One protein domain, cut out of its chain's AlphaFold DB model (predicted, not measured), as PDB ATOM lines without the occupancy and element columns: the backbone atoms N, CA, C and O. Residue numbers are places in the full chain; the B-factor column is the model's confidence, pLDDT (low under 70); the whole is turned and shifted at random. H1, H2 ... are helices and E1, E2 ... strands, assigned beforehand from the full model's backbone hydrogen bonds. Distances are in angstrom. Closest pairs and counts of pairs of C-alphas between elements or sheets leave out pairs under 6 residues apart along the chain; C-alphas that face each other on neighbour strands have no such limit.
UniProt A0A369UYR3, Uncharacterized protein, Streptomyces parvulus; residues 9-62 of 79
ATOM      1  N   ILE A   9     -53.304 -22.738  -3.513       97.25
ATOM      2  CA  ILE A   9     -53.824 -23.401  -2.318       97.25
ATOM      3  C   ILE A   9     -54.244 -24.802  -2.733       97.25
ATOM      4  O   ILE A   9     -55.053 -24.958  -3.650       97.25
ATOM      5  N   TYR A  10     -53.707 -25.806  -2.056       97.69
ATOM      6  CA  TYR A  10     -54.109 -27.198  -2.222       97.69
ATOM      7  C   TYR A  10     -54.493 -27.801  -0.876       97.69
ATOM      8  O   TYR A  10     -54.165 -27.251   0.176       97.69
ATOM      9  N   ALA A  11     -55.200 -28.918  -0.908       97.62
ATOM     10  CA  ALA A  11     -55.481 -29.706   0.276       97.62
ATOM     11  C   ALA A  11     -55.304 -31.193  -0.017       97.62
ATOM     12  O   ALA A  11     -55.355 -31.622  -1.170       97.62
ATOM     13  N   ASN A  12     -55.069 -31.940   1.050       96.31
ATOM     14  CA  ASN A  12     -55.017 -33.394   1.079       96.31
ATOM     15  C   ASN A  12     -55.427 -33.867   2.488       96.31
ATOM     16  O   ASN A  12     -56.002 -33.090   3.256       96.31
ATOM     17  N   GLN A  13     -55.155 -35.127   2.837       95.19
ATOM     18  CA  GLN A  13     -55.516 -35.671   4.153       95.19
ATOM     19  C   GLN A  13     -54.777 -35.000   5.327       95.19
ATOM     20  O   GLN A  13     -55.304 -34.984   6.437       95.19
ATOM     21  N   ASP A  14     -53.609 -34.400   5.087       93.50
ATOM     22  CA  ASP A  14     -52.782 -33.773   6.125       93.50
ATOM     23  C   ASP A  14     -53.199 -32.326   6.438       93.50
ATOM     24  O   ASP A  14     -52.841 -31.787   7.489       93.50
ATOM     25  N   GLY A  15     -53.934 -31.667   5.535       95.31
ATOM     26  CA  GLY A  15     -54.405 -30.300   5.752       95.31
ATOM     27  C   GLY A  15     -54.611 -29.484   4.480       95.31
ATOM     28  O   GLY A  15     -54.801 -30.014   3.385       95.31
ATOM     29  N   ARG A  16     -54.593 -28.154   4.645       97.38
ATOM     30  CA  ARG A  16     -54.770 -27.179   3.560       97.38
ATOM     31  C   ARG A  16     -53.608 -26.206   3.521       97.38
ATOM     32  O   ARG A  16     -53.432 -25.395   4.430       97.38
ATOM     33  N   PHE A  17     -52.880 -26.213   2.421       97.69
ATOM     34  CA  PHE A  17     -51.579 -25.580   2.322       97.69
ATOM     35  C   PHE A  17     -51.559 -24.497   1.250       97.69
ATOM     36  O   PHE A  17     -51.958 -24.723   0.107       97.69
ATOM     37  N   GLU A  18     -51.053 -23.322   1.615       96.94
ATOM     38  CA  GLU A  18     -50.687 -22.274   0.667       96.94
ATOM     39  C   GLU A  18     -49.216 -22.424   0.285       96.94
ATOM     40  O   GLU A  18     -48.347 -22.528   1.152       96.94
ATOM     41  N   VAL A  19     -48.929 -22.413  -1.016       97.25
ATOM     42  CA  VAL A  19     -47.565 -22.441  -1.541       97.25
ATOM     43  C   VAL A  19     -46.966 -21.041  -1.480       97.25
ATOM     44  O   VAL A  19     -47.396 -20.138  -2.198       97.25
ATOM     45  N   LEU A  20     -45.935 -20.874  -0.659       96.75
ATOM     46  CA  LEU A  20     -45.236 -19.603  -0.480       96.75
ATOM     47  C   LEU A  20     -44.052 -19.459  -1.434       96.75
ATOM     48  O   LEU A  20     -43.812 -18.379  -1.964       96.75
ATOM     49  N   ALA A  21     -43.320 -20.549  -1.672       96.50
ATOM     50  CA  ALA A  21     -42.175 -20.551  -2.572       96.50
ATOM     51  C   ALA A  21     -42.008 -21.900  -3.268       96.50
ATOM     52  O   ALA A  21     -42.336 -22.957  -2.724       96.50
ATOM     53  N   LEU A  22     -41.431 -21.847  -4.463       96.06
ATOM     54  CA  LEU A  22     -41.002 -23.002  -5.231       96.06
ATOM     55  C   LEU A  22     -39.503 -22.871  -5.502       96.06
ATOM     56  O   LEU A  22     -39.063 -21.923  -6.147       96.06
ATOM     57  N   VAL A  23     -38.727 -23.842  -5.032       96.50
ATOM     58  CA  VAL A  23     -37.282 -23.926  -5.245       96.50
ATOM     59  C   VAL A  23     -37.015 -24.985  -6.305       96.50
ATOM     60  O   VAL A  23     -37.265 -26.166  -6.074       96.50
ATOM     61  N   THR A  24     -36.507 -24.572  -7.466       95.62
ATOM     62  CA  THR A  24     -36.143 -25.463  -8.587       95.62
ATOM     63  C   THR A  24     -34.635 -25.632  -8.765       95.62
ATOM     64  O   THR A  24     -34.210 -26.471  -9.555       95.62
ATOM     65  N   ASN A  25     -33.810 -24.885  -8.017       96.50
ATOM     66  CA  ASN A  25     -32.378 -25.163  -7.937       96.50
ATOM     67  C   ASN A  25     -32.175 -26.480  -7.159       96.50
ATOM     68  O   ASN A  25     -32.530 -26.542  -5.978       96.50
ATOM     69  N   PRO A  26     -31.604 -27.529  -7.777       96.12
ATOM     70  CA  PRO A  26     -31.481 -28.841  -7.149       96.12
ATOM     71  C   PRO A  26     -30.535 -28.849  -5.940       96.12
ATOM     72  O   PRO A  26     -30.766 -29.615  -5.011       96.12
ATOM     73  N   VAL A  27     -29.504 -27.997  -5.912       97.88
ATOM     74  CA  VAL A  27     -28.574 -27.904  -4.771       97.88
ATOM     75  C   VAL A  27     -29.299 -27.343  -3.550       97.88
ATOM     76  O   VAL A  27     -29.251 -27.930  -2.469       97.88
ATOM     77  N   GLU A  28     -30.042 -26.253  -3.741       97.50
ATOM     78  CA  GLU A  28     -30.848 -25.640  -2.681       97.50
ATOM     79  C   GLU A  28     -31.973 -26.573  -2.219       97.50
ATOM     80  O   GLU A  28     -32.173 -26.768  -1.021       97.50
ATOM     81  N   ALA A  29     -32.669 -27.230  -3.152       97.38
ATOM     82  CA  ALA A  29     -33.700 -28.209  -2.822       97.38
ATOM     83  C   ALA A  29     -33.145 -29.384  -2.001       97.38
ATOM     84  O   ALA A  29     -33.751 -29.780  -1.003       97.38
ATOM     85  N   ALA A  30     -31.983 -29.921  -2.387       97.62
ATOM     86  CA  ALA A  30     -31.314 -30.990  -1.655       97.62
ATOM     87  C   ALA A  30     -30.898 -30.558  -0.247       97.62
ATOM     88  O   ALA A  30     -31.049 -31.339   0.696       97.62
ATOM     89  N   ARG A  31     -30.434 -29.312  -0.089       97.94
ATOM     90  CA  ARG A  31     -30.091 -28.728   1.212       97.94
ATOM     91  C   ARG A  31     -31.320 -28.585   2.110       97.94
ATOM     92  O   ARG A  31     -31.283 -29.033   3.254       97.94
ATOM     93  N   LEU A  32     -32.405 -28.009   1.591       97.75
ATOM     94  CA  LEU A  32     -33.650 -27.788   2.335       97.75
ATOM     95  C   LEU A  32     -34.301 -29.102   2.782       97.75
ATOM     96  O   LEU A  32     -34.741 -29.217   3.923       97.75
ATOM     97  N   LEU A  33     -34.338 -30.102   1.898       97.31
ATOM     98  CA  LEU A  33     -34.961 -31.402   2.166       97.31
ATOM     99  C   LEU A  33     -34.016 -32.417   2.820       97.31
ATOM    100  O   LEU A  33     -34.444 -33.530   3.114       97.31
ATOM    101  N   ARG A  34     -32.733 -32.070   3.001       97.00
ATOM    102  CA  ARG A  34     -31.666 -32.987   3.445       97.00
ATOM    103  C   ARG A  34     -31.643 -34.296   2.639       97.00
ATOM    104  O   ARG A  34     -31.426 -35.375   3.185       97.00
ATOM    105  N   ARG A  35     -31.883 -34.200   1.327       96.00
ATOM    106  CA  ARG A  35     -31.990 -35.339   0.402       96.00
ATOM    107  C   ARG A  35     -31.282 -35.029  -0.912       96.00
ATOM    108  O   ARG A  35     -31.779 -34.237  -1.705       96.00
ATOM    109  N   THR A  36     -30.174 -35.714  -1.187       94.94
ATOM    110  CA  THR A  36     -29.323 -35.486  -2.376       94.94
ATOM    111  C   THR A  36     -30.039 -35.681  -3.712       94.94
ATOM    112  O   THR A  36     -29.684 -35.045  -4.699       94.94
ATOM    113  N   SER A  37     -31.076 -36.521  -3.760       94.81
ATOM    114  CA  SER A  37     -31.884 -36.752  -4.964       94.81
ATOM    115  C   SER A  37     -32.992 -35.716  -5.186       94.81
ATOM    116  O   SER A  37     -33.695 -35.783  -6.197       94.81
ATOM    117  N   ALA A  38     -33.194 -34.759  -4.271       96.12
ATOM    118  CA  ALA A  38     -34.214 -33.735  -4.448       96.12
ATOM    119  C   ALA A  38     -33.856 -32.790  -5.602       96.12
ATOM    120  O   ALA A  38     -32.791 -32.184  -5.635       96.12
ATOM    121  N   ARG A  39     -34.781 -32.649  -6.552       96.00
ATOM    122  CA  ARG A  39     -34.647 -31.726  -7.691       96.00
ATOM    123  C   ARG A  39     -35.427 -30.431  -7.509       96.00
ATOM    124  O   ARG A  39     -35.218 -29.483  -8.250       96.00
ATOM    125  N   TRP A  40     -36.335 -30.415  -6.544       97.06
ATOM    126  CA  TRP A  40     -37.202 -29.294  -6.238       97.06
ATOM    127  C   TRP A  40     -37.671 -29.398  -4.786       97.06
ATOM    128  O   TRP A  40     -37.662 -30.486  -4.201       97.06
ATOM    129  N   ALA A  41     -38.093 -28.273  -4.226       97.62
ATOM    130  CA  ALA A  41     -38.735 -28.188  -2.924       97.62
ATOM    131  C   ALA A  41     -39.824 -27.110  -2.962       97.62
ATOM    132  O   ALA A  41     -39.693 -26.110  -3.667       97.62
ATOM    133  N   VAL A  42     -40.902 -27.315  -2.216       97.69
ATOM    134  CA  VAL A  42     -41.985 -26.340  -2.066       97.69
ATOM    135  C   VAL A  42     -42.010 -25.894  -0.614       97.69
ATOM    136  O   VAL A  42     -41.976 -26.735   0.277       97.69
ATOM    137  N   ILE A  43     -42.064 -24.591  -0.364       97.81
ATOM    138  CA  ILE A  43     -42.301 -24.059   0.979       97.81
ATOM    139  C   ILE A  43     -43.785 -23.751   1.080       97.81
ATOM    140  O   ILE A  43     -44.321 -23.006   0.255       97.81
ATOM    141  N   VAL A  44     -44.439 -24.330   2.079       97.31
ATOM    142  CA  VAL A  44     -45.876 -24.187   2.291       97.31
ATOM    143  C   VAL A  44     -46.182 -23.697   3.695       97.31
ATOM    144  O   VAL A  44     -45.386 -23.885   4.610       97.31
ATOM    145  N   ARG A  45     -47.360 -23.103   3.866       97.62
ATOM    146  CA  ARG A  45     -47.950 -22.792   5.172       97.62
ATOM    147  C   ARG A  45     -49.306 -23.472   5.296       97.62
ATOM    148  O   ARG A  45     -50.114 -23.384   4.371       97.62
ATOM    149  N   ASP A  46     -49.559 -24.103   6.439       97.06
ATOM    150  CA  ASP A  46     -50.888 -24.608   6.786       97.06
ATOM    151  C   ASP A  46     -51.832 -23.427   7.052       97.06
ATOM    152  O   ASP A  46     -51.596 -22.597   7.922       97.06
ATOM    153  N   THR A  47     -52.901 -23.340   6.270       96.12
ATOM    154  CA  THR A  47     -53.904 -22.269   6.341       96.12
ATOM    155  C   THR A  47     -55.052 -22.587   7.299       96.12
ATOM    156  O   THR A  47     -55.947 -21.759   7.468       96.12
ATOM    157  N   LEU A  48     -55.075 -23.786   7.888       95.62
ATOM    158  CA  LEU A  48     -55.986 -24.155   8.976       95.62
ATOM    159  C   LEU A  48     -55.399 -23.811  10.347       95.62
ATOM    160  O   LEU A  48     -56.131 -23.768  11.331       95.62
ATOM    161  N   ARG A  49     -54.092 -23.539  10.410       93.69
ATOM    162  CA  ARG A  49     -53.375 -23.131  11.619       93.69
ATOM    163  C   ARG A  49     -52.907 -21.684  11.446       93.69
ATOM    164  O   ARG A  49     -51.919 -21.470  10.748       93.69
ATOM    165  N   PRO A  50     -53.581 -20.694  12.057       85.38
ATOM    166  CA  PRO A  50     -53.244 -19.277  11.888       85.38
ATOM    167  C   PRO A  50     -51.770 -18.963  12.181       85.38
ATOM    168  O   PRO A  50     -51.142 -18.214  11.437       85.38
ATOM    169  N   ASP A  51     -51.209 -19.627  13.195       90.12
ATOM    170  CA  ASP A  51     -49.819 -19.461  13.638       90.12
ATOM    171  C   ASP A  51     -48.878 -20.550  13.086       90.12
ATOM    172  O   ASP A  51     -47.764 -20.750  13.576       90.12
ATOM    173  N   GLY A  52     -49.332 -21.297  12.076       87.75
ATOM    174  CA  GLY A  52     -48.555 -22.348  11.434       87.75
ATOM    175  C   GLY A  52     -47.303 -21.781  10.767       87.75
ATOM    176  O   GLY A  52     -47.388 -21.018   9.803       87.75
ATOM    177  N   GLN A  53     -46.131 -22.184  11.258       95.50
ATOM    178  CA  GLN A  53     -44.859 -21.820  10.638       95.50
ATOM    179  C   GLN A  53     -44.712 -22.498   9.266       95.50
ATOM    180  O   GLN A  53     -45.116 -23.657   9.110       95.50
ATOM    181  N   PRO A  54     -44.121 -21.817   8.269       97.25
ATOM    182  CA  PRO A  54     -43.837 -22.432   6.985       97.25
ATOM    183  C   PRO A  54     -42.894 -23.630   7.100       97.25
ATOM    184  O   PRO A  54     -41.936 -23.610   7.873       97.25
ATOM    185  N   PHE A  55     -43.117 -24.647   6.276       97.31
ATOM    186  CA  PHE A  55     -42.268 -25.833   6.222       97.31
ATOM    187  C   PHE A  55     -42.037 -26.309   4.788       97.31
ATOM    188  O   PHE A  55     -42.744 -25.937   3.850       97.31
ATOM    189  N   VAL A  56     -40.988 -27.114   4.621       97.62
ATOM    190  CA  VAL A  56     -40.520 -27.585   3.316       97.62
ATOM    191  C   VAL A  56     -41.164 -28.927   2.979       97.62
ATOM    192  O   VAL A  56     -41.130 -29.863   3.775       97.62
ATOM    193  N   VAL A  57     -41.688 -29.045   1.763       96.69
ATOM    194  CA  VAL A  57     -42.301 -30.252   1.212       96.69
ATOM    195  C   VAL A  57     -41.580 -30.671  -0.068       96.69
ATOM    196  O   VAL A  57     -41.370 -29.877  -0.987       96.69
ATOM    197  N   GLY A  58     -41.226 -31.954  -0.137       95.44
ATOM    198  CA  GLY A  58     -40.605 -32.594  -1.302       95.44
ATOM    199  C   GLY A  58     -41.338 -33.849  -1.782       95.44
ATOM    200  O   GLY A  58     -40.781 -34.602  -2.589       95.44
ATOM    201  N   SER A  59     -42.542 -34.108  -1.254       94.56
ATOM    202  CA  SER A  59     -43.401 -35.242  -1.613       94.56
ATOM    203  C   SER A  59     -44.051 -35.014  -2.969       94.56
ATOM    204  O   SER A  59     -44.563 -33.928  -3.239       94.56
ATOM    205  N   VAL A  60     -44.020 -36.019  -3.843       94.94
ATOM    206  CA  VAL A  60     -44.672 -35.946  -5.158       94.94
ATOM    207  C   VAL A  60     -46.169 -35.676  -5.012       94.94
ATOM    208  O   VAL A  60     -46.751 -35.993  -3.988       94.94
ATOM    209  N   TRP A  61     -46.755 -35.039  -6.025       96.25
ATOM    210  CA  TRP A  61     -48.201 -34.826  -6.055       96.25
ATOM    211  C   TRP A  61     -48.888 -36.157  -6.349       96.25
ATOM    212  O   TRP A  61     -48.444 -36.853  -7.268       96.25
ATOM    213  N   THR A  62     -49.930 -36.492  -5.602       96.06
ATOM    214  CA  THR A  62     -50.687 -37.739  -5.745       96.06
ATOM    215  C   THR A  62     -52.154 -37.454  -6.072       96.06
ATOM    216  O   THR A  62     -52.564 -36.312  -6.266       96.06
TER     217      THR A  62
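This is residues 9 to 62 of the 79 residues of an uncharacterized protein of Streptomyces parvulus (UniProt A0A369UYR3). A small, strongly twisted sheet of four antiparallel strands, with E1 at one end of the domain and the single helix H1 at the other, near the ends of E2, E3 and E4. The long strand E2 bends on its way, with E1 beside its first part and E3 along most of its length. The printed part has 54 residues with four named strands and one named helix, in the order E1, E2, H1, E3, E4; the sheet's order is E1 - E2 - E3 - E4, and the class is mixed, helices and strands. It is compact, with a radius of gyration of the C-alphas of 11.4 A and spans of 31 by 24 by 15 A.

E2, residues 15 to 23, is the longest strand at 21.3 A and bends by 67 degrees at residue 20. E3, residues 41 to 46, measures 16.0 A. E1 is residues 9 to 12, with C-alpha 9 at (-53.824, -23.401, -2.318). E4 is residues 55 to 57, with C-alpha 57 at (-42.301, -30.252, 1.212). H1, residues 26 to 33, measures 10.3 A.

E2 and E3 are antiparallel inner strands, with N 20 and O 43 2.8 A apart. E1 and E2 form a hairpin, with N 17 and O 10 at 2.8 A. E3 and E4 form another, with N 57 and O 42 at 2.8 A. The edge strands E1 and E4 are apart. H1 is on the sheet at a height of 7.6 A, only just over none of the strands: two of its C-alphas fall on E3 and two on E4. The C-alphas of Ala 29 and Ala 41, the closest of H1 and E3, are 5.0 A apart. Every O i to N i+4 pair in H1 is within hydrogen-bond range.

The two C-alphas farthest apart, those of Ser 37 and Pro 50, are 32.3 A apart. The printed part has no cut and no long link. The mean pLDDT of the printed part is 96.1, and no printed residue is under 70.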